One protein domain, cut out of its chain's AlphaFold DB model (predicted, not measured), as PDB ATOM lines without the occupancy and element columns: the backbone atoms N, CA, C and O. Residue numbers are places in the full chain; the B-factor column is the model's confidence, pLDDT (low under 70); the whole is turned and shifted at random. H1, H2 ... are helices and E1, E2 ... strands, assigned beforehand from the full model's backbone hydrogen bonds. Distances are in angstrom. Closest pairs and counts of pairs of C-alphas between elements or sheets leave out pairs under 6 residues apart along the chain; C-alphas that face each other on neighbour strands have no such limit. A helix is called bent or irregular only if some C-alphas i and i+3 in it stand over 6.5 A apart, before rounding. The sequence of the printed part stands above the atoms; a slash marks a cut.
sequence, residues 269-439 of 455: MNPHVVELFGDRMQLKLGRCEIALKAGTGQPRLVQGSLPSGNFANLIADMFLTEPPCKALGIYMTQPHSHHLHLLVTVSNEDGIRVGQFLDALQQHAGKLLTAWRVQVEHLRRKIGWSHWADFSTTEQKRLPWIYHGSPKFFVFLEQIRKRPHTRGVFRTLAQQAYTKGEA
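Overview. This is residues 269 to 439 of the 455 residues of an uncharacterized protein of Alternaria tenuissima (UniProt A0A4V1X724). A strongly twisted sheet of five strands has the long, bent helix H3 over one face and the short helix H5 over the other, with H1 beside the strands at the sheet's level. H3b, the second arm of H3, runs beyond the sheet to one end of the longest axis, where H4 folds back near it; residues 418 to 425 stick out as a free loop. The printed part has 171 residues, with helices and strands in the order H1 E1 E2 H2 E3 E4 H3 H4 E5 H5; the sheet, E1 E2 E5 E3 E4, is antiparallel, and the class is mixed. It is compact, with a radius of gyration of the C-alphas of 17.6 A and spans of 55 by 43 by 25 A.

Arrangement. Start with H1, residues 271 to 280, irregular, with C-alphas 276 and 279 9.5 A apart. Next find the hairpin of E1, residues 281 to 284, and E2, residues 287 to 291, where N 282 and O 289 are 2.9 A apart. H2, residues 311 to 314, is not on the sheet. E3, residues 327 to 333, and E4, residues 340 to 347, form a hairpin, with N 328 and O 346 2.8 A apart; E4 bends by 60 degrees at residue 343. H3, residues 354 to 385, was assigned as one helix by its hydrogen bonds but is bent, with C-alphas 363 and 366 7.4 A apart; its arms H3a, to 363, and H3b, from 366, stand at a steep tilt of 49 degrees. H4, residues 394 to 402, only just irregular with C-alphas 397 and 400 6.9 A apart, is close to H3b but not clearly touching, Leu 379 and Pro 400 having the closest C-alphas, 6.9 A apart. E5, residues 408 to 413, pairs with E2 at N 290 and O 409, 2.9 A, and with E3 at N 331 and O 410, 2.8 A. E2, H2, E3 form a split strand-helix-strand unit, two strands running the same way with E5 between them, its crossover right-handed. H5, residues 429 to 437, at a height of 9.4 A over the sheet, completes three layers, helices on both faces, opposite H3a at 8.9 A and H3b. O i to N i+4 pairs are within hydrogen-bond range throughout H3a, H3b and H5, in 4 of 6 in H1 and 3 of 5 in H4; H2 is too short for one.

Along the chain. Find C-alpha 271 at (150.331, 112.367, 145.512), where H1 begins. H3b runs 28.4 A to C-alpha 385 at (184.977, 121.248, 173.494); E3 measures 20.0 A and E4 19.1 A. H5 ends at C-alpha 437, (169.558, 133.223, 152.360).

Size, cuts and confidence. The farthest C-alphas, Ser 308 and Ala 389, are 55.9 A apart. The printed part has no cut; the links E2 to H2, H2 to E3 and E5 to H5 are long. Mean pLDDT of the printed part is 73.5, with residues 295 to 309, 335 to 338, 386 to 405 and 417 to 439 under 70.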
ATOM      1  N   MET A 269     153.250 117.685 142.898       90.38
ATOM      2  CA  MET A 269     153.950 116.426 143.146       90.38
ATOM      3  C   MET A 269     152.963 115.266 143.051       90.38
ATOM      4  O   MET A 269     151.826 115.379 143.509       90.38
ATOM      5  N   ASN A 270     153.408 114.137 142.503       89.56
ATOM      6  CA  ASN A 270     152.604 112.925 142.463       89.56
ATOM      7  C   ASN A 270     152.150 112.570 143.892       89.56
ATOM      8  O   ASN A 270     152.996 112.342 144.764       89.56
ATOM      9  N   PRO A 271     150.834 112.507 144.154       86.50
ATOM     10  CA  PRO A 271     150.331 112.367 145.512       86.50
ATOM     11  C   PRO A 271     150.728 111.026 146.135       86.50
ATOM     12  O   PRO A 271     150.956 110.962 147.335       86.50
ATOM     13  N   HIS A 272     150.920 109.966 145.344       85.31
ATOM     14  CA  HIS A 272     151.424 108.692 145.863       85.31
ATOM     15  C   HIS A 272     152.866 108.784 146.358       85.31
ATOM     16  O   HIS A 272     153.233 108.086 147.298       85.31
ATOM     17  N   VAL A 273     153.680 109.647 145.744       87.88
ATOM     18  CA  VAL A 273     155.044 109.924 146.211       87.88
ATOM     19  C   VAL A 273     155.003 110.718 147.509       87.88
ATOM     20  O   VAL A 273     155.725 110.375 148.441       87.88
ATOM     21  N   VAL A 274     154.126 111.722 147.604       87.50
ATOM     22  CA  VAL A 274     153.919 112.479 148.850       87.50
ATOM     23  C   VAL A 274     153.539 111.531 149.991       87.50
ATOM     24  O   VAL A 274     154.182 111.554 151.034       87.50
ATOM     25  N   GLU A 275     152.596 110.615 149.764       83.69
ATOM     26  CA  GLU A 275     152.197 109.598 150.751       83.69
ATOM     27  C   GLU A 275     153.329 108.623 151.111       83.69
ATOM     28  O   GLU A 275     153.487 108.240 152.270       83.69
ATOM     29  N   LEU A 276     154.165 108.239 150.139       82.94
ATOM     30  CA  LEU A 276     155.308 107.342 150.358       82.94
ATOM     31  C   LEU A 276     156.310 107.914 151.375       82.94
ATOM     32  O   LEU A 276     156.949 107.179 152.143       82.94
ATOM     33  N   PHE A 277     156.480 109.236 151.360       83.75
ATOM     34  CA  PHE A 277     157.393 109.940 152.251       83.75
ATOM     35  C   PHE A 277     156.703 110.501 153.501       83.75
ATOM     36  O   PHE A 277     157.369 110.602 154.539       83.75
ATOM     37  N   GLY A 278     155.403 110.801 153.432       84.12
ATOM     38  CA  GLY A 278     154.646 111.504 154.467       84.12
ATOM     39  C   GLY A 278     155.306 112.840 154.814       84.12
ATOM     40  O   GLY A 278     155.891 113.501 153.956       84.12
ATOM     41  N   ASP A 279     155.346 113.172 156.105       83.12
ATOM     42  CA  ASP A 279     155.931 114.422 156.627       83.12
ATOM     43  C   ASP A 279     157.429 114.612 156.325       83.12
ATOM     44  O   ASP A 279     157.994 115.682 156.572       83.12
ATOM     45  N   ARG A 280     158.102 113.574 155.811       87.75
ATOM     46  CA  ARG A 280     159.519 113.634 155.432       87.75
ATOM     47  C   ARG A 280     159.750 114.353 154.111       87.75
ATOM     48  O   ARG A 280     160.889 114.748 153.882       87.75
ATOM     49  N   MET A 281     158.735 114.482 153.260       89.69
ATOM     50  CA  MET A 281     158.811 115.223 152.003       89.69
ATOM     51  C   MET A 281     158.069 116.545 152.155       89.69
ATOM     52  O   MET A 281     156.876 116.563 152.438       89.69
ATOM     53  N   GLN A 282     158.774 117.659 151.981       87.38
ATOM     54  CA  GLN A 282     158.208 118.995 152.160       87.38
ATOM     55  C   GLN A 282     158.619 119.903 151.008       87.38
ATOM     56  O   GLN A 282     159.803 120.027 150.698       87.38
ATOM     57  N   LEU A 283     157.645 120.574 150.398       84.75
ATOM     58  CA  LEU A 283     157.905 121.633 149.432       84.75
ATOM     59  C   LEU A 283     158.081 122.949 150.196       84.75
ATOM     60  O   LEU A 283     157.149 123.433 150.832       84.75
ATOM     61  N   LYS A 284     159.286 123.513 150.164       78.69
ATOM     62  CA  LYS A 284     159.633 124.759 150.855       78.69
ATOM     63  C   LYS A 284     160.383 125.655 149.905       78.69
ATOM     64  O   LYS A 284     161.331 125.197 149.287       78.69
ATOM     65  N   LEU A 285     160.000 126.928 149.806       74.69
ATOM     66  CA  LEU A 285     160.769 127.927 149.053       74.69
ATOM     67  C   LEU A 285     161.155 127.441 147.635       74.69
ATOM     68  O   LEU A 285     162.315 127.504 147.238       74.69
ATOM     69  N   GLY A 286     160.199 126.870 146.894       79.62
ATOM     70  CA  GLY A 286     160.432 126.404 145.520       79.62
ATOM     71  C   GLY A 286     161.286 125.136 145.369       79.62
ATOM     72  O   GLY A 286     161.552 124.712 144.246       79.62
ATOM     73  N   ARG A 287     161.707 124.499 146.466       85.69
ATOM     74  CA  ARG A 287     162.469 123.239 146.472       85.69
ATOM     75  C   ARG A 287     161.727 122.151 147.232       85.69
ATOM     76  O   ARG A 287     160.903 122.435 148.097       85.69
ATOM     77  N   CYS A 288     162.058 120.902 146.941       90.75
ATOM     78  CA  CYS A 288     161.557 119.760 147.694       90.75
ATOM     79  C   CYS A 288     162.653 119.239 148.635       90.75
ATOM     80  O   CYS A 288     163.763 118.931 148.202       90.75
ATOM     81  N   GLU A 289     162.356 119.168 149.929       90.69
ATOM     82  CA  GLU A 289     163.216 118.581 150.954       90.69
ATOM     83  C   GLU A 289     162.719 117.182 151.300       90.69
ATOM     84  O   GLU A 289     161.552 117.020 151.644       90.69
ATOM     85  N   ILE A 290     163.600 116.180 151.249       91.62
ATOM     86  CA  ILE A 290     163.250 114.785 151.552       91.62
ATOM     87  C   ILE A 290     164.173 114.245 152.635       91.62
ATOM     88  O   ILE A 290     165.349 113.982 152.387       91.62
ATOM     89  N   ALA A 291     163.636 114.045 153.836       88.81
ATOM     90  CA  ALA A 291     164.360 113.457 154.955       88.81
ATOM     91  C   ALA A 291     164.450 111.923 154.854       88.81
ATOM     92  O   ALA A 291     163.471 111.216 154.575       88.81
ATOM     93  N   LEU A 292     165.627 111.383 155.163       85.25
ATOM     94  CA  LEU A 292     165.815 109.955 155.375       85.25
ATOM     95  C   LEU A 292     165.039 109.497 156.611       85.25
ATOM     96  O   LEU A 292     164.907 110.215 157.606       85.25
ATOM     97  N   LYS A 293     164.525 108.270 156.542       79.12
ATOM     98  CA  LYS A 293     163.826 107.635 157.654       79.12
ATOM     99  C   LYS A 293     164.840 107.059 158.648       79.12
ATOM    100  O   LYS A 293     165.766 106.363 158.243       79.12
ATOM    101  N   ALA A 294     164.632 107.328 159.934       70.62
ATOM    102  CA  ALA A 294     165.340 106.661 161.025       70.62
ATOM    103  C   ALA A 294     164.936 105.178 161.112       70.62
ATOM    104  O   ALA A 294     163.761 104.843 160.930       70.62
ATOM    105  N   GLY A 295     165.882 104.285 161.399       64.56
ATOM    106  CA  GLY A 295     165.597 102.857 161.529       64.56
ATOM    107  C   GLY A 295     166.849 102.000 161.683       64.56
ATOM    108  O   GLY A 295     167.943 102.400 161.295       64.56
ATOM    109  N   THR A 296     166.674 100.797 162.234       47.28
ATOM    110  CA  THR A 296     167.746  99.809 162.378       47.28
ATOM    111  C   THR A 296     168.119  99.218 161.011       47.28
ATOM    112  O   THR A 296     167.264  98.731 160.267       47.28
ATOM    113  N   GLY A 297     169.408  99.267 160.657       54.12
ATOM    114  CA  GLY A 297     169.945  98.743 159.392       54.12
ATOM    115  C   GLY A 297     170.360  99.826 158.388       54.12
ATOM    116  O   GLY A 297     170.641 100.960 158.769       54.12
ATOM    117  N   GLN A 298     170.471  99.469 157.101       55.47
ATOM    118  CA  GLN A 298     170.805 100.448 156.060       55.47
ATOM    119  C   GLN A 298     169.691 101.495 155.912       55.47
ATOM    120  O   GLN A 298     168.515 101.122 155.958       55.47
ATOM    121  N   PRO A 299     170.028 102.781 155.688       55.53
ATOM    122  CA  PRO A 299     169.040 103.831 155.470       55.53
ATOM    123  C   PRO A 299     168.158 103.473 154.269       55.53
ATOM    124  O   PRO A 299     168.613 103.442 153.124       55.53
ATOM    125  N   ARG A 300     166.884 103.181 154.536       60.16
ATOM    126  CA  ARG A 300     165.877 102.938 153.499       60.16
ATOM    127  C   ARG A 300     165.070 104.211 153.295       60.16
ATOM    128  O   ARG A 300     164.543 104.777 154.252       60.16
ATOM    129  N   LEU A 301     164.955 104.656 152.047       62.25
ATOM    130  CA  LEU A 301     164.110 105.806 151.703       62.25
ATOM    131  C   LEU A 301     162.619 105.508 151.833       62.25
ATOM    132  O   LEU A 301     161.844 106.404 152.180       62.25
ATOM    133  N   VAL A 302     162.246 104.251 151.597       56.75
ATOM    134  CA  VAL A 302     160.872 103.749 151.518       56.75
ATOM    135  C   VAL A 302     160.735 102.526 152.433       56.75
ATOM    136  O   VAL A 302     161.694 101.776 152.624       56.75
ATOM    137  N   GLN A 303     159.568 102.329 153.055       46.66
ATOM    138  CA  GLN A 303     159.289 101.117 153.836       46.66
ATOM    139  C   GLN A 303     159.396  99.858 152.959       46.66
ATOM    140  O   GLN A 303     158.913  99.837 151.835       46.66
ATOM    141  N   GLY A 304     159.979  98.793 153.514       43.16
ATOM    142  CA  GLY A 304     160.012  97.470 152.888       43.16
ATOM    143  C   GLY A 304     161.320  97.153 152.167       43.16
ATOM    144  O   GLY A 304     161.979  98.002 151.579       43.16
ATOM    145  N   SER A 305     161.750  95.903 152.281       36.31
ATOM    146  CA  SER A 305     162.777  95.330 151.418       36.31
ATOM    147  C   SER A 305     162.276  95.357 149.967       36.31
ATOM    148  O   SER A 305     161.102  95.090 149.729       36.31
ATOM    149  N   LEU A 306     163.155  95.642 149.005       48.56
ATOM    150  CA  LEU A 306     162.893  95.555 147.562       48.56
ATOM    151  C   LEU A 306     162.964  94.104 147.006       48.56
ATOM    152  O   LEU A 306     163.735  93.853 146.083       48.56
ATOM    153  N   PRO A 307     162.169  93.131 147.491       39.12
ATOM    154  CA  PRO A 307     161.780  92.037 146.612       39.12
ATOM    155  C   PRO A 307     160.256  91.907 146.513       39.12
ATOM    156  O   PRO A 307     159.557  91.743 147.508       39.12
ATOM    157  N   SER A 308     159.777  91.960 145.264       36.00
ATOM    158  CA  SER A 308     158.497  91.420 144.770       36.00
ATOM    159  C   SER A 308     157.217  91.834 145.523       36.00
ATOM    160  O   SER A 308     156.778  91.146 146.439       36.00
ATOM    161  N   GLY A 309     156.569  92.925 145.082       49.28
ATOM    162  CA  GLY A 309     155.217  93.334 145.523       49.28
ATOM    163  C   GLY A 309     155.092  94.751 146.103       49.28
ATOM    164  O   GLY A 309     154.084  95.074 146.733       49.28
ATOM    165  N   ASN A 310     156.118  95.589 145.938       72.19
ATOM    166  CA  ASN A 310     156.198  96.905 146.564       72.19
ATOM    167  C   ASN A 310     155.313  97.930 145.828       72.19
ATOM    168  O   ASN A 310     155.424  98.062 144.612       72.19
ATOM    169  N   PHE A 311     154.474  98.677 146.554       74.75
ATOM    170  CA  PHE A 311     153.615  99.740 146.004       74.75
ATOM    171  C   PHE A 311     154.416 100.760 145.173       74.75
ATOM    172  O   PHE A 311     153.942 101.239 144.148       74.75
ATOM    173  N   ALA A 312     155.674 101.007 145.558       77.25
ATOM    174  CA  ALA A 312     156.619 101.824 144.798       77.25
ATOM    175  C   ALA A 312     156.809 101.349 143.344       77.25
ATOM    176  O   ALA A 312     156.911 102.180 142.449       77.25
ATOM    177  N   ASN A 313     156.798 100.034 143.094       81.00
ATOM    178  CA  ASN A 313     156.915  99.476 141.744       81.00
ATOM    179  C   ASN A 313     155.643  99.708 140.926       81.00
ATOM    180  O   ASN A 313     155.725  99.908 139.722       81.00
ATOM    181  N   LEU A 314     154.472  99.692 141.572       81.75
ATOM    182  CA  LEU A 314     153.202  99.942 140.892       81.75
ATOM    183  C   LEU A 314     153.114 101.381 140.378       81.75
ATOM    184  O   LEU A 314     152.607 101.618 139.286       81.75
ATOM    185  N   ILE A 315     153.631 102.329 141.158       85.50
ATOM    186  CA  ILE A 315     153.655 103.744 140.784       85.50
ATOM    187  C   ILE A 315     154.919 104.137 140.010       85.50
ATOM    188  O   ILE A 315     155.025 105.284 139.590       85.50
ATOM    189  N   ALA A 316     155.877 103.223 139.814       87.69
ATOM    190  CA  ALA A 316     157.197 103.537 139.264       87.69
ATOM    191  C   ALA A 316     157.129 104.172 137.869       87.69
ATOM    192  O   ALA A 316     157.887 105.101 137.595       87.69
ATOM    193  N   ASP A 317     156.194 103.718 137.034       87.75
ATOM    194  CA  ASP A 317     155.992 104.213 135.667       87.75
ATOM    195  C   ASP A 317     155.159 105.507 135.607       87.75
ATOM    196  O   ASP A 317     155.002 106.113 134.543       87.75
ATOM    197  N   MET A 318     154.609 105.962 136.735       89.06
ATOM    198  CA  MET A 318     153.876 107.227 136.801       89.06
ATOM    199  C   MET A 318     154.843 108.408 136.715       89.06
ATOM    200  O   MET A 318     156.010 108.306 137.099       89.06
ATOM    201  N   PHE A 319     154.363 109.554 136.232       91.31
ATOM    202  CA  PHE A 319     155.134 110.793 136.302       91.31
ATOM    203  C   PHE A 319     155.323 111.242 137.748       91.31
ATOM    204  O   PHE A 319     154.439 111.067 138.588       91.31
ATOM    205  N   LEU A 320     156.486 111.821 138.033       92.81
ATOM    206  CA  LEU A 320     156.794 112.370 139.349       92.81
ATOM    207  C   LEU A 320     156.022 113.663 139.637       92.81
ATOM    208  O   LEU A 320     155.650 113.905 140.783       92.81
ATOM    209  N   THR A 321     155.801 114.487 138.615       92.06
ATOM    210  CA  THR A 321     155.127 115.784 138.728       92.06
ATOM    211  C   THR A 321     154.080 115.966 137.641       92.06
ATOM    212  O   THR A 321     154.155 115.339 136.584       92.06
ATOM    213  N   GLU A 322     153.148 116.881 137.885       87.94
ATOM    214  CA  GLU A 322     152.212 117.412 136.901       87.94
ATOM    215  C   GLU A 322     152.343 118.953 136.859       87.94
ATOM    216  O   GLU A 322     152.158 119.601 137.896       87.94
ATOM    217  N   PRO A 323     152.740 119.551 135.715       88.69
ATOM    218  CA  PRO A 323     153.168 118.883 134.478       88.69
ATOM    219  C   PRO A 323     154.439 118.026 134.667       88.69
ATOM    220  O   PRO A 323     155.203 118.253 135.615       88.69
ATOM    221  N   PRO A 324     154.715 117.041 133.790       91.31
ATOM    222  CA  PRO A 324     155.937 116.248 133.882       91.31
ATOM    223  C   PRO A 324     157.182 117.128 133.771       91.31
ATOM    224  O   PRO A 324     157.317 117.908 132.832       91.31
ATOM    225  N   CYS A 325     158.116 117.004 134.712       91.00
ATOM    226  CA  CYS A 325     159.393 117.704 134.636       91.00
ATOM    227  C   CYS A 325     160.455 116.849 133.935       91.00
ATOM    228  O   CYS A 325     160.503 115.628 134.081       91.00
ATOM    229  N   LYS A 326     161.325 117.507 133.177       91.88
ATOM    230  CA  LYS A 326     162.379 116.893 132.369       91.88
ATOM    231  C   LYS A 326     163.677 116.657 133.123       91.88
ATOM    232  O   LYS A 326     164.387 115.704 132.820       91.88
ATOM    233  N   ALA A 327     164.017 117.529 134.069       90.75
ATOM    234  CA  ALA A 327     165.276 117.464 134.799       90.75
ATOM    235  C   ALA A 327     165.114 117.920 136.251       90.75
ATOM    236  O   ALA A 327     164.520 118.964 136.525       90.75
ATOM    237  N   LEU A 328     165.699 117.150 137.167       92.25
ATOM    238  CA  LEU A 328     165.795 117.459 138.589       92.25
ATOM    239  C   LEU A 328     167.229 117.284 139.077       92.25
ATOM    240  O   LEU A 328     167.879 116.280 138.793       92.25
ATOM    241  N   GLY A 329     167.705 118.239 139.863       90.12
ATOM    242  CA  GLY A 329     168.970 118.144 140.577       90.12
ATOM    243  C   GLY A 329     168.723 117.689 142.005       90.12
ATOM    244  O   GLY A 329     167.920 118.296 142.715       90.12
ATOM    245  N   ILE A 330     169.418 116.638 142.432       91.12
ATOM    246  CA  ILE A 330     169.385 116.123 143.801       91.12
ATOM    247  C   ILE A 330     170.676 116.545 144.493       91.12
ATOM    248  O   ILE A 330     171.775 116.242 144.029       91.12
ATOM    249  N   TYR A 331     170.542 117.230 145.621       89.69
ATOM    250  CA  TYR A 331     171.629 117.861 146.354       89.69
ATOM    251  C   TYR A 331     171.669 117.403 147.813       89.69
ATOM    252  O   TYR A 331     170.671 116.950 148.377       89.69
ATOM    253  N   MET A 332     172.827 117.585 148.441       86.06
ATOM    254  CA  MET A 332     173.013 117.503 149.892       86.06
ATOM    255  C   MET A 332     173.835 118.690 150.391       86.06
ATOM    256  O   MET A 332     174.561 119.305 149.610       86.06
ATOM    257  N   THR A 333     173.782 118.993 151.683       80.44
ATOM    258  CA  THR A 333     174.692 119.973 152.289       80.44
ATOM    259  C   THR A 333     176.119 119.428 152.333       80.44
ATOM    260  O   THR A 333     176.351 118.245 152.593       80.44
ATOM    261  N   GLN A 334     177.105 120.279 152.052       71.81
ATOM    262  CA  GLN A 334     178.512 119.906 152.154       71.81
ATOM    263  C   GLN A 334     178.960 119.804 153.614       71.81
ATOM    264  O   GLN A 334     178.529 120.595 154.454       71.81
ATOM    265  N   PRO A 335     179.861 118.870 153.956       66.06
ATOM    266  CA  PRO A 335     180.522 118.892 155.253       66.06
ATOM    267  C   PRO A 335     181.193 120.252 155.480       66.06
ATOM    268  O   PRO A 335     181.910 120.738 154.609       66.06
ATOM    269  N   HIS A 336     180.949 120.863 156.641       63.59
ATOM    270  CA  HIS A 336     181.567 122.131 157.063       63.59
ATOM    271  C   HIS A 336     181.191 123.369 156.229       63.59
ATOM    272  O   HIS A 336     181.845 124.403 156.346       63.59
ATOM    273  N   SER A 337     180.146 123.295 155.400       63.66
ATOM    274  CA  SER A 337     179.679 124.430 154.607       63.66
ATOM    275  C   SER A 337     178.158 124.443 154.466       63.66
ATOM    276  O   SER A 337     177.508 123.404 154.388       63.66
ATOM    277  N   HIS A 338     177.599 125.647 154.358       63.06
ATOM    278  CA  HIS A 338     176.198 125.892 154.008       63.06
ATOM    279  C   HIS A 338     175.917 125.683 152.507       63.06
ATOM    280  O   HIS A 338     174.808 125.907 152.029       63.06
ATOM    281  N   HIS A 339     176.923 125.283 151.724       70.19
ATOM    282  CA  HIS A 339     176.770 125.052 150.297       70.19
ATOM    283  C   HIS A 339     176.147 123.692 149.992       70.19
ATOM    284  O   HIS A 339     176.492 122.664 150.574       70.19
ATOM    285  N   LEU A 340     175.258 123.695 149.001       78.81
ATOM    286  CA  LEU A 340     174.701 122.482 148.428       78.81
ATOM    287  C   LEU A 340     175.670 121.876 147.412       78.81
ATOM    288  O   LEU A 340     176.164 122.552 146.508       78.81
ATOM    289  N   HIS A 341     175.895 120.575 147.534       82.19
ATOM    290  CA  HIS A 341     176.627 119.762 146.579       82.19
ATOM    291  C   HIS A 341     175.655 118.928 145.756       82.19
ATOM    292  O   HIS A 341     174.884 118.146 146.314       82.19
ATOM    293  N   LEU A 342     175.719 119.091 144.432       86.44
ATOM    294  CA  LEU A 342     174.972 118.263 143.492       86.44
ATOM    295  C   LEU A 342     175.460 116.818 143.609       86.44
ATOM    296  O   LEU A 342     176.648 116.543 143.444       86.44
ATOM    297  N   LEU A 343     174.539 115.908 143.896       86.19
ATOM    298  CA  LEU A 343     174.791 114.473 143.914       86.19
ATOM    299  C   LEU A 343     174.569 113.869 142.537       86.19
ATOM    300  O   LEU A 343     175.439 113.159 142.040       86.19
ATOM    301  N   VAL A 344     173.421 114.178 141.937       89.12
ATOM    302  CA  VAL A 344     173.017 113.658 140.633       89.12
ATOM    303  C   VAL A 344     171.979 114.572 139.999       89.12
ATOM    304  O   VAL A 344     171.165 115.183 140.693       89.12
ATOM    305  N   THR A 345     172.000 114.641 138.672       90.50
ATOM    306  CA  THR A 345     170.895 115.179 137.881       90.50
ATOM    307  C   THR A 345     170.121 114.005 137.302       90.50
ATOM    308  O   THR A 345     170.681 113.203 136.556       90.50
ATOM    309  N   VAL A 346     168.845 113.894 137.656       91.12
ATOM    310  CA  VAL A 346     167.905 112.954 137.041       91.12
ATOM    311  C   VAL A 346     167.281 113.668 135.856       91.12
ATOM    312  O   VAL A 346     166.749 114.762 136.027       91.12
ATOM    313  N   SER A 347     167.352 113.085 134.664       92.56
ATOM    314  CA  SER A 347     166.780 113.688 133.458       92.56
ATOM    315  C   SER A 347     166.069 112.662 132.591       92.56
ATOM    316  O   SER A 347     166.582 111.562 132.394       92.56
ATOM    317  N   ASN A 348     164.923 113.048 132.037       91.75
ATOM    318  CA  ASN A 348     164.154 112.271 131.077       91.75
ATOM    319  C   ASN A 348     163.396 113.230 130.145       91.75
ATOM    320  O   ASN A 348     162.579 114.022 130.612       91.75
ATOM    321  N   GLU A 349     163.662 113.162 128.839       90.81
ATOM    322  CA  GLU A 349     163.006 114.024 127.840       90.81
ATOM    323  C   GLU A 349     161.489 113.808 127.789       90.81
ATOM    324  O   GLU A 349     160.748 114.768 127.573       90.81
ATOM    325  N   ASP A 350     161.037 112.583 128.072       90.25
ATOM    326  CA  ASP A 350     159.622 112.211 128.113       90.25
ATOM    327  C   ASP A 350     158.963 112.527 129.463       90.25
ATOM    328  O   ASP A 350     157.773 112.275 129.632       90.25
ATOM    329  N   GLY A 351     159.711 113.096 130.414       92.00
ATOM    330  CA  GLY A 351     159.271 113.401 131.772       92.00
ATOM    331  C   GLY A 351     159.730 112.357 132.792       92.00
ATOM    332  O   GLY A 351     159.667 111.146 132.566       92.00
ATOM    333  N   ILE A 352     160.211 112.830 133.940       93.75
ATOM    334  CA  ILE A 352     160.771 111.993 135.003       93.75
ATOM    335  C   ILE A 352     159.674 111.135 135.629       93.75
ATOM    336  O   ILE A 352     158.619 111.627 136.045       93.75
ATOM    337  N   ARG A 353     159.957 109.837 135.726       92.94
ATOM    338  CA  ARG A 353     159.086 108.855 136.369       92.94
ATOM    339  C   ARG A 353     159.427 108.684 137.845       92.94
ATOM    340  O   ARG A 353     160.562 108.917 138.264       92.94
ATOM    341  N   VAL A 354     158.453 108.234 138.631       92.44
ATOM    342  CA  VAL A 354     158.629 107.990 140.069       92.44
ATOM    343  C   VAL A 354     159.762 106.994 140.324       92.44
ATOM    344  O   VAL A 354     160.608 107.258 141.173       92.44
ATOM    345  N   GLY A 355     159.835 105.896 139.566       89.62
ATOM    346  CA  GLY A 355     160.881 104.881 139.726       89.62
ATOM    347  C   GLY A 355     162.285 105.460 139.543       89.62
ATOM    348  O   GLY A 355     163.128 105.318 140.422       89.62
ATOM    349  N   GLN A 356     162.489 106.233 138.468       92.25
ATOM    350  CA  GLN A 356     163.764 106.907 138.175       92.25
ATOM    351  C   GLN A 356     164.202 107.830 139.321       92.25
ATOM    352  O   GLN A 356     165.379 107.892 139.673       92.25
ATOM    353  N   PHE A 357     163.248 108.548 139.912       94.50
ATOM    354  CA  PHE A 357     163.505 109.437 141.037       94.50
ATOM    355  C   PHE A 357     163.857 108.678 142.321       94.50
ATOM    356  O   PHE A 357     164.830 109.024 142.994       94.50
ATOM    357  N   LEU A 358     163.098 107.631 142.655       91.81
ATOM    358  CA  LEU A 358     163.339 106.816 143.847       91.81
ATOM    359  C   LEU A 358     164.685 106.084 143.778       91.81
ATOM    360  O   LEU A 358     165.419 106.078 144.769       91.81
ATOM    361  N   ASP A 359     165.036 105.540 142.612       88.56
ATOM    362  CA  ASP A 359     166.318 104.869 142.381       88.56
ATOM    363  C   ASP A 359     167.493 105.831 142.589       88.56
ATOM    364  O   ASP A 359     168.451 105.503 143.296       88.56
ATOM    365  N   ALA A 360     167.392 107.054 142.056       89.94
ATOM    366  CA  ALA A 360     168.418 108.079 142.220       89.94
ATOM    367  C   ALA A 360     168.617 108.470 143.694       89.94
ATOM    368  O   ALA A 360     169.752 108.560 144.171       89.94
ATOM    369  N   LEU A 361     167.531 108.653 144.453       91.00
ATOM    370  CA  LEU A 361     167.634 108.906 145.892       91.00
ATOM    371  C   LEU A 361     168.310 107.722 146.606       91.00
ATOM    372  O   LEU A 361     169.210 107.926 147.425       91.00
ATOM    373  N   GLN A 362     167.914 106.484 146.289       87.50
ATOM    374  CA  GLN A 362     168.411 105.276 146.959       87.50
ATOM    375  C   GLN A 362     169.886 105.017 146.684       87.50
ATOM    376  O   GLN A 362     170.623 104.674 147.614       87.50
ATOM    377  N   GLN A 363     170.342 105.269 145.461       86.75
ATOM    378  CA  GLN A 363     171.750 105.177 145.089       86.75
ATOM    379  C   GLN A 363     172.635 106.135 145.904       86.75
ATOM    380  O   GLN A 363     173.790 105.820 146.199       86.75
ATOM    381  N   HIS A 364     172.104 107.294 146.308       88.50
ATOM    382  CA  HIS A 364     172.867 108.323 147.017       88.50
ATOM    383  C   HIS A 364     172.588 108.424 148.523       88.50
ATOM    384  O   HIS A 364     173.279 109.179 149.213       88.50
ATOM    385  N   ALA A 365     171.657 107.634 149.067       87.88
ATOM    386  CA  ALA A 365     171.293 107.660 150.487       87.88
ATOM    387  C   ALA A 365     172.490 107.389 151.414       87.88
ATOM    388  O   ALA A 365     172.661 108.072 152.422       87.88
ATOM    389  N   GLY A 366     173.367 106.447 151.046       85.00
ATOM    390  CA  GLY A 366     174.579 106.146 151.817       85.00
ATOM    391  C   GLY A 366     175.574 107.314 151.862       85.00
ATOM    392  O   GLY A 366     176.134 107.614 152.919       85.00
ATOM    393  N   LYS A 367     175.753 108.026 150.738       87.81
ATOM    394  CA  LYS A 367     176.628 109.209 150.659       87.81
ATOM    395  C   LYS A 367     176.070 110.363 151.491       87.81
ATOM    396  O   LYS A 367     176.825 110.974 152.244       87.81
ATOM    397  N   LEU A 368     174.760 110.610 151.404       88.00
ATOM    398  CA  LEU A 368     174.070 111.602 152.231       88.00
ATOM    399  C   LEU A 368     174.237 111.291 153.723       88.00
ATOM    400  O   LEU A 368     174.625 112.169 154.490       88.00
ATOM    401  N   LEU A 369     173.992 110.041 154.129       86.38
ATOM    402  CA  LEU A 369     174.122 109.637 155.527       86.38
ATOM    403  C   LEU A 369     175.559 109.809 156.036       86.38
ATOM    404  O   LEU A 369     175.760 110.316 157.134       86.38
ATOM    405  N   THR A 370     176.553 109.428 155.233       86.56
ATOM    406  CA  THR A 370     177.971 109.577 155.594       86.56
ATOM    407  C   THR A 370     178.344 111.048 155.779       86.56
ATOM    408  O   THR A 370     178.933 111.409 156.795       86.56
ATOM    409  N   ALA A 371     177.958 111.916 154.838       84.88
ATOM    410  CA  ALA A 371     178.223 113.352 154.929       84.88
ATOM    411  C   ALA A 371     177.536 113.986 156.149       84.88
ATOM    412  O   ALA A 371     178.151 114.772 156.870       84.88
ATOM    413  N   TRP A 372     176.287 113.597 156.413       85.81
ATOM    414  CA  TRP A 372     175.544 114.031 157.591       85.81
ATOM    415  C   TRP A 372     176.210 113.573 158.894       85.81
ATOM    416  O   TRP A 372     176.374 114.391 159.795       85.81
ATOM    417  N   ARG A 373     176.677 112.318 158.994       83.94
ATOM    418  CA  ARG A 373     177.397 111.830 160.187       83.94
ATOM    419  C   ARG A 373     178.650 112.653 160.468       83.94
ATOM    420  O   ARG A 373     178.827 113.099 161.593       83.94
ATOM    421  N   VAL A 374     179.457 112.942 159.444       84.19
ATOM    422  CA  VAL A 374     180.656 113.790 159.590       84.19
ATOM    423  C   VAL A 374     180.296 115.182 160.124       84.19
ATOM    424  O   VAL A 374     180.983 115.706 161.004       84.19
ATOM    425  N   GLN A 375     179.212 115.786 159.626       78.69
ATOM    426  CA  GLN A 375     178.732 117.077 160.127       78.69
ATOM    427  C   GLN A 375     178.280 116.992 161.589       78.69
ATOM    428  O   GLN A 375     178.664 117.837 162.395       78.69
ATOM    429  N   VAL A 376     177.498 115.969 161.935       79.69
ATOM    430  CA  VAL A 376     176.968 115.778 163.289       79.69
ATOM    431  C   VAL A 376     178.081 115.469 164.288       79.69
ATOM    432  O   VAL A 376     178.083 116.031 165.375       79.69
ATOM    433  N   GLU A 377     179.077 114.662 163.929       82.31
ATOM    434  CA  GLU A 377     180.254 114.395 164.767       82.31
ATOM    435  C   GLU A 377     181.127 115.639 164.957       82.31
ATOM    436  O   GLU A 377     181.672 115.875 166.037       82.31
ATOM    437  N   HIS A 378     181.278 116.455 163.912       78.88
ATOM    438  CA  HIS A 378     181.965 117.736 164.027       78.88
ATOM    439  C   HIS A 378     181.210 118.685 164.963       78.88
ATOM    440  O   HIS A 378     181.827 119.286 165.842       78.88
ATOM    441  N   LEU A 379     179.884 118.767 164.827       76.44
ATOM    442  CA  LEU A 379     179.035 119.543 165.723       76.44
ATOM    443  C   LEU A 379     179.136 119.035 167.165       76.44
ATOM    444  O   LEU A 379     179.326 119.832 168.076       76.44
ATOM    445  N   ARG A 380     179.065 117.716 167.364       81.75
ATOM    446  CA  ARG A 380     179.218 117.064 168.667       81.75
ATOM    447  C   ARG A 380     180.541 117.443 169.325       81.75
ATOM    448  O   ARG A 380     180.548 117.843 170.484       81.75
ATOM    449  N   ARG A 381     181.656 117.361 168.585       81.69
ATOM    450  CA  ARG A 381     182.983 117.787 169.069       81.69
ATOM    451  C   ARG A 381     183.014 119.271 169.407       81.69
ATOM    452  O   ARG A 381     183.528 119.629 170.457       81.69
ATOM    453  N   LYS A 382     182.437 120.121 168.552       76.06
ATOM    454  CA  LYS A 382     182.366 121.565 168.794       76.06
ATOM    455  C   LYS A 382     181.589 121.869 170.077       76.06
ATOM    456  O   LYS A 382     182.101 122.562 170.935       76.06
ATOM    457  N   ILE A 383     180.405 121.293 170.263       76.31
ATOM    458  CA  ILE A 383     179.601 121.481 171.483       76.31
ATOM    459  C   ILE A 383     180.324 120.950 172.724       76.31
ATOM    460  O   ILE A 383     180.283 121.590 173.772       76.31
ATOM    461  N   GLY A 384     180.997 119.803 172.603       77.19
ATOM    462  CA  GLY A 384     181.714 119.179 173.711       77.19
ATOM    463  C   GLY A 384     183.001 119.894 174.129       77.19
ATOM    464  O   GLY A 384     183.400 119.749 175.278       77.19
ATOM    465  N   TRP A 385     183.666 120.629 173.228       74.00
ATOM    466  CA  TRP A 385     184.977 121.248 173.494       74.00
ATOM    467  C   TRP A 385     184.977 122.779 173.473       74.00
ATOM    468  O   TRP A 385     185.924 123.377 173.975       74.00
ATOM    469  N   SER A 386     183.965 123.420 172.889       67.44
ATOM    470  CA  SER A 386     183.892 124.880 172.830       67.44
ATOM    471  C   SER A 386     183.436 125.470 174.159       67.44
ATOM    472  O   SER A 386     182.492 124.985 174.799       67.44
ATOM    473  N   HIS A 387     184.089 126.565 174.540       65.38
ATOM    474  CA  HIS A 387     183.644 127.411 175.632       65.38
ATOM    475  C   HIS A 387     182.355 128.136 175.229       65.38
ATOM    476  O   HIS A 387     182.095 128.373 174.049       65.38
ATOM    477  N   TRP A 388     181.535 128.518 176.209       61.00
ATOM    478  CA  TRP A 388     180.271 129.211 175.955       61.00
ATOM    479  C   TRP A 388     180.430 130.470 175.093       61.00
ATOM    480  O   TRP A 388     179.659 130.718 174.165       61.00
ATOM    481  N   ALA A 389     181.484 131.230 175.385       60.78
ATOM    482  CA  ALA A 389     181.834 132.459 174.683       60.78
ATOM    483  C   ALA A 389     182.239 132.237 173.212       60.78
ATOM    484  O   ALA A 389     182.187 133.181 172.426       60.78
ATOM    485  N   ASP A 390     182.580 131.005 172.812       61.66
ATOM    486  CA  ASP A 390     182.931 130.678 171.423       61.66
ATOM    487  C   ASP A 390     181.696 130.642 170.502       61.66
ATOM    488  O   ASP A 390     181.826 130.623 169.274       61.66
ATOM    489  N   PHE A 391     180.489 130.627 171.078       58.88
ATOM    490  CA  PHE A 391     179.225 130.785 170.362       58.88
ATOM    491  C   PHE A 391     178.792 132.250 170.450       58.88
ATOM    492  O   PHE A 391     177.944 132.616 171.259       58.88
ATOM    493  N   SER A 392     179.385 133.116 169.635       49.62
ATOM    494  CA  SER A 392     179.206 134.569 169.736       49.62
ATOM    495  C   SER A 392     177.897 135.096 169.140       49.62
ATOM    496  O   SER A 392     177.579 136.268 169.321       49.62
ATOM    497  N   THR A 393     177.100 134.268 168.452       52.84
ATOM    498  CA  THR A 393     175.820 134.702 167.856       52.84
ATOM    499  C   THR A 393     174.637 133.824 168.273       52.84
ATOM    500  O   THR A 393     174.775 132.614 168.466       52.84
ATOM    501  N   THR A 394     173.433 134.411 168.369       48.88
ATOM    502  CA  THR A 394     172.170 133.671 168.597       48.88
ATOM    503  C   THR A 394     171.987 132.557 167.578       48.88
ATOM    504  O   THR A 394     171.543 131.464 167.914       48.88
ATOM    505  N   GLU A 395     172.380 132.810 166.332       49.00
ATOM    506  CA  GLU A 395     172.364 131.816 165.269       49.00
ATOM    507  C   GLU A 395     173.326 130.674 165.586       49.00
ATOM    508  O   GLU A 395     172.886 129.537 165.599       49.00
ATOM    509  N   GLN A 396     174.582 130.929 165.970       52.06
ATOM    510  CA  GLN A 396     175.522 129.878 166.390       52.06
ATOM    511  C   GLN A 396     175.026 129.052 167.580       52.06
ATOM    512  O   GLN A 396     175.291 127.850 167.632       52.06
ATOM    513  N   LYS A 397     174.265 129.669 168.489       53.34
ATOM    514  CA  LYS A 397     173.609 128.997 169.621       53.34
ATOM    515  C   LYS A 397     172.360 128.195 169.195       53.34
ATOM    516  O   LYS A 397     172.042 127.182 169.817       53.34
ATOM    517  N   ARG A 398     171.682 128.586 168.105       47.28
ATOM    518  CA  ARG A 398     170.534 127.881 167.488       47.28
ATOM    519  C   ARG A 398     170.926 126.795 166.483       47.28
ATOM    520  O   ARG A 398     170.216 125.797 166.347       47.28
ATOM    521  N   LEU A 399     172.054 126.970 165.796       47.31
ATOM    522  CA  LEU A 399     172.586 126.110 164.735       47.31
ATOM    523  C   LEU A 399     172.607 124.617 165.131       47.31
ATOM    524  O   LEU A 399     172.135 123.813 164.328       47.31
ATOM    525  N   PRO A 400     173.027 124.204 166.347       44.22
ATOM    526  CA  PRO A 400     172.996 122.796 166.751       44.22
ATOM    527  C   PRO A 400     171.632 122.112 166.607       44.22
ATOM    528  O   PRO A 400     171.545 120.928 166.284       44.22
ATOM    529  N   TRP A 401     170.560 122.871 166.833       44.69
ATOM    530  CA  TRP A 401     169.195 122.365 166.920       44.69
ATOM    531  C   TRP A 401     168.446 122.454 165.589       44.69
ATOM    532  O   TRP A 401     167.599 121.599 165.317       44.69
ATOM    533  N   ILE A 402     168.775 123.458 164.770       45.78
ATOM    534  CA  ILE A 402     168.118 123.748 163.486       45.78
ATOM    535  C   ILE A 402     168.817 123.034 162.318       45.78
ATOM    536  O   ILE A 402     168.147 122.493 161.441       45.78
ATOM    537  N   TYR A 403     170.155 122.996 162.300       47.44
ATOM    538  CA  TYR A 403     170.902 122.674 161.076       47.44
ATOM    539  C   TYR A 403     171.034 121.181 160.769       47.44
ATOM    540  O   TYR A 403     171.176 120.798 159.609       47.44
ATOM    541  N   HIS A 404     170.959 120.321 161.783       53.97
ATOM    542  CA  HIS A 404     171.174 118.885 161.602       53.97
ATOM    543  C   HIS A 404     169.985 118.083 162.128       53.97
ATOM    544  O   HIS A 404     170.114 117.189 162.968       53.97
ATOM    545  N   GLY A 405     168.796 118.405 161.608       67.25
ATOM    546  CA  GLY A 405     167.683 117.454 161.594       67.25
ATOM    547  C   GLY A 405     168.074 116.137 160.903       67.25
ATOM    548  O   GLY A 405     169.243 115.893 160.598       67.25
ATOM    549  N   SER A 406     167.106 115.264 160.637       74.44
ATOM    550  CA  SER A 406     167.358 114.029 159.879       74.44
ATOM    551  C   SER A 406     168.118 114.321 158.573       74.44
ATOM    552  O   SER A 406     167.871 115.374 157.984       74.44
ATOM    553  N   PRO A 407     169.007 113.432 158.095       85.56
ATOM    554  CA  PRO A 407     169.711 113.634 156.830       85.56
ATOM    555  C   PRO A 407     168.707 113.887 155.701       85.56
ATOM    556  O   PRO A 407     167.759 113.114 155.562       85.56
ATOM    557  N   LYS A 408     168.888 114.951 154.907       87.88
ATOM    558  CA  LYS A 408     167.928 115.347 153.863       87.88
ATOM    559  C   LYS A 408     168.555 115.481 152.484       87.88
ATOM    560  O   LYS A 408     169.665 115.991 152.342       87.88
ATOM    561  N   PHE A 409     167.783 115.109 151.472       91.56
ATOM    562  CA  PHE A 409     167.993 115.543 150.100       91.56
ATOM    563  C   PHE A 409     167.298 116.876 149.852       91.56
ATOM    564  O   PHE A 409     166.195 117.106 150.348       91.56
ATOM    565  N   PHE A 410     167.925 117.712 149.033       90.12
ATOM    566  CA  PHE A 410     167.325 118.923 148.490       90.12
ATOM    567  C   PHE A 410     167.173 118.746 146.984       90.12
ATOM    568  O   PHE A 410     168.151 118.473 146.291       90.12
ATOM    569  N   VAL A 411     165.951 118.868 146.485       92.19
ATOM    570  CA  VAL A 411     165.610 118.632 145.082       92.19
ATOM    571  C   VAL A 411     165.171 119.944 144.450       92.19
ATOM    572  O   VAL A 411     164.316 120.646 144.994       92.19
ATOM    573  N   PHE A 412     165.759 120.260 143.299       90.00
ATOM    574  CA  PHE A 412     165.492 121.477 142.534       90.00
ATOM    575  C   PHE A 412     165.165 121.132 141.083       90.00
ATOM    576  O   PHE A 412     165.666 120.141 140.551       90.00
ATOM    577  N   LEU A 413     164.351 121.971 140.441       88.44
ATOM    578  CA  LEU A 413     164.119 121.916 138.999       88.44
ATOM    579  C   LEU A 413     165.405 122.282 138.248       88.44
ATOM    580  O   LEU A 413     166.018 123.287 138.579       88.44
ATOM    581  N   GLU A 414     165.800 121.505 137.242       84.69
ATOM    582  CA  GLU A 414     167.042 121.707 136.478       84.69
ATOM    583  C   GLU A 414     166.786 121.809 134.964       84.69
ATOM    584  O   GLU A 414     165.651 121.700 134.492       84.69
ATOM    585  N   GLN A 415     167.860 122.031 134.199       80.88
ATOM    586  CA  GLN A 415     167.865 121.980 132.730       80.88
ATOM    587  C   GLN A 415     168.548 120.714 132.208       80.88
ATOM    588  O   GLN A 415     169.581 120.292 132.742       80.88
ATOM    589  N   ILE A 416     168.043 120.159 131.102       74.44
ATOM    590  CA  ILE A 416     168.754 119.113 130.363       74.44
ATOM    591  C   ILE A 416     169.909 119.770 129.597       74.44
ATOM    592  O   ILE A 416     169.736 120.454 128.588       74.44
ATOM    593  N   ARG A 417     171.143 119.565 130.067       68.25
ATOM    594  CA  ARG A 417     172.328 120.100 129.382       68.25
ATOM    595  C   ARG A 417     172.563 119.356 128.070       68.25
ATOM    596  O   ARG A 417     172.986 118.206 128.080       68.25
ATOM    597  N   LYS A 418     172.403 120.041 126.934       49.03
ATOM    598  CA  LYS A 418     172.713 119.463 125.613       49.03
ATOM    599  C   LYS A 418     174.212 119.409 125.276       49.03
ATOM    600  O   LYS A 418     174.569 118.711 124.333       49.03
ATOM    601  N   ARG A 419     175.108 120.081 126.022       40.97
ATOM    602  CA  ARG A 419     176.581 119.959 125.873       40.97
ATOM    603  C   ARG A 419     177.339 120.232 127.183       40.97
ATOM    604  O   ARG A 419     176.965 121.149 127.910       40.97
ATOM    605  N   PRO A 420     178.444 119.518 127.470       38.25
ATOM    606  CA  PRO A 420     179.262 119.753 128.652       38.25
ATOM    607  C   PRO A 420     180.352 120.792 128.356       38.25
ATOM    608  O   PRO A 420     181.525 120.442 128.385       38.25
ATOM    609  N   HIS A 421     180.029 122.041 128.007       34.44
ATOM    610  CA  HIS A 421     181.058 123.076 127.814       34.44
ATOM    611  C   HIS A 421     180.802 124.306 128.688       34.44
ATOM    612  O   HIS A 421     179.718 124.874 128.696       34.44
ATOM    613  N   THR A 422     181.878 124.701 129.374       34.06
ATOM    614  CA  THR A 422     182.077 125.774 130.360       34.06
ATOM    615  C   THR A 422     181.643 125.487 131.801       34.06
ATOM    616  O   THR A 422     180.503 125.166 132.114       34.06
ATOM    617  N   ARG A 423     182.625 125.638 132.703       36.72
ATOM    618  CA  ARG A 423     182.555 125.611 134.175       36.72
ATOM    619  C   ARG A 423     181.711 126.769 134.754       36.72
ATOM    620  O   ARG A 423     182.057 127.323 135.792       36.72
ATOM    621  N   GLY A 424     180.633 127.172 134.086       38.81
ATOM    622  CA  GLY A 424     179.655 128.107 134.626       38.81
ATOM    623  C   GLY A 424     178.657 127.328 135.470       38.81
ATOM    624  O   GLY A 424     177.877 126.534 134.947       38.81
ATOM    625  N   VAL A 425     178.698 127.499 136.790       43.97
ATOM    626  CA  VAL A 425     177.678 126.940 137.682       43.97
ATOM    627  C   VAL A 425     176.410 127.774 137.493       43.97
ATOM    628  O   VAL A 425     176.182 128.727 138.231       43.97
ATOM    629  N   PHE A 426     175.599 127.455 136.481       45.84
ATOM    630  CA  PHE A 426     174.228 127.955 136.420       45.84
ATOM    631  C   PHE A 426     173.486 127.358 137.609       45.84
ATOM    632  O   PHE A 426     173.236 126.156 137.654       45.84
ATOM    633  N   ARG A 427     173.246 128.196 138.617       58.75
ATOM    634  CA  ARG A 427     172.448 127.853 139.789       58.75
ATOM    635  C   ARG A 427     171.024 128.306 139.535       58.75
ATOM    636  O   ARG A 427     170.831 129.454 139.127       58.75
ATOM    637  N   THR A 428     170.055 127.443 139.803       59.00
ATOM    638  CA  THR A 428     168.631 127.808 139.761       59.00
ATOM    639  C   THR A 428     168.370 128.944 140.750       59.00
ATOM    640  O   THR A 428     169.093 129.078 141.742       59.00
ATOM    641  N   LEU A 429     167.354 129.778 140.517       58.78
ATOM    642  CA  LEU A 429     167.018 130.869 141.444       58.78
ATOM    643  C   LEU A 429     166.797 130.363 142.877       58.78
ATOM    644  O   LEU A 429     167.363 130.919 143.816       58.78
ATOM    645  N   ALA A 430     166.087 129.244 143.039       56.06
ATOM    646  CA  ALA A 430     165.882 128.600 144.335       56.06
ATOM    647  C   ALA A 430     167.204 128.133 144.985       56.06
ATOM    648  O   ALA A 430     167.399 128.287 146.191       56.06
ATOM    649  N   GLN A 431     168.160 127.615 144.206       61.72
ATOM    650  CA  GLN A 431     169.483 127.233 144.713       61.72
ATOM    651  C   GLN A 431     170.337 128.454 145.089       61.72
ATOM    652  O   GLN A 431     171.084 128.415 146.072       61.72
ATOM    653  N   GLN A 432     170.253 129.543 144.317       63.78
ATOM    654  CA  GLN A 432     170.931 130.803 144.633       63.78
ATOM    655  C   GLN A 432     170.373 131.418 145.912       63.78
ATOM    656  O   GLN A 432     171.157 131.784 146.784       63.78
ATOM    657  N   ALA A 433     169.046 131.462 146.040       57.62
ATOM    658  CA  ALA A 433     168.359 131.931 147.231       57.62
ATOM    659  C   ALA A 433     168.711 131.083 148.452       57.62
ATOM    660  O   ALA A 433     169.061 131.643 149.476       57.62
ATOM    661  N   TYR A 434     168.755 129.752 148.340       59.59
ATOM    662  CA  TYR A 434     169.233 128.893 149.431       59.59
ATOM    663  C   TYR A 434     170.675 129.227 149.829       59.59
ATOM    664  O   TYR A 434     170.984 129.484 150.989       59.59
ATOM    665  N   THR A 435     171.565 129.305 148.836       59.34
ATOM    666  CA  THR A 435     172.985 129.578 149.081       59.34
ATOM    667  C   THR A 435     173.236 130.994 149.600       59.34
ATOM    668  O   THR A 435     174.296 131.239 150.155       59.34
ATOM    669  N   LYS A 436     172.325 131.947 149.393       54.53
ATOM    670  CA  LYS A 436     172.479 133.336 149.852       54.53
ATOM    671  C   LYS A 436     171.661 133.646 151.107       54.53
ATOM    672  O   LYS A 436     172.094 134.481 151.887       54.53
ATOM    673  N   GLY A 437     170.520 132.989 151.286       40.34
ATOM    674  CA  GLY A 437     169.558 133.223 152.360       40.34
ATOM    675  C   GLY A 437     169.743 132.323 153.576       40.34
ATOM    676  O   GLY A 437     169.447 132.755 154.683       40.34
ATOM    677  N   GLU A 438     170.321 131.123 153.417       42.44
ATOM    678  CA  GLU A 438     170.750 130.289 154.557       42.44
ATOM    679  C   GLU A 438     172.255 130.410 154.862       42.44
ATOM    680  O   GLU A 438     172.685 130.028 155.950       42.44
ATOM    681  N   ALA A 439     173.067 130.953 153.941       35.38
ATOM    682  CA  ALA A 439     174.522 131.070 154.117       35.38
ATOM    683  C   ALA A 439     175.014 132.446 154.586       35.38
ATOM    684  O   ALA A 439     176.221 132.692 154.567       35.38
TER     685      ALA A 439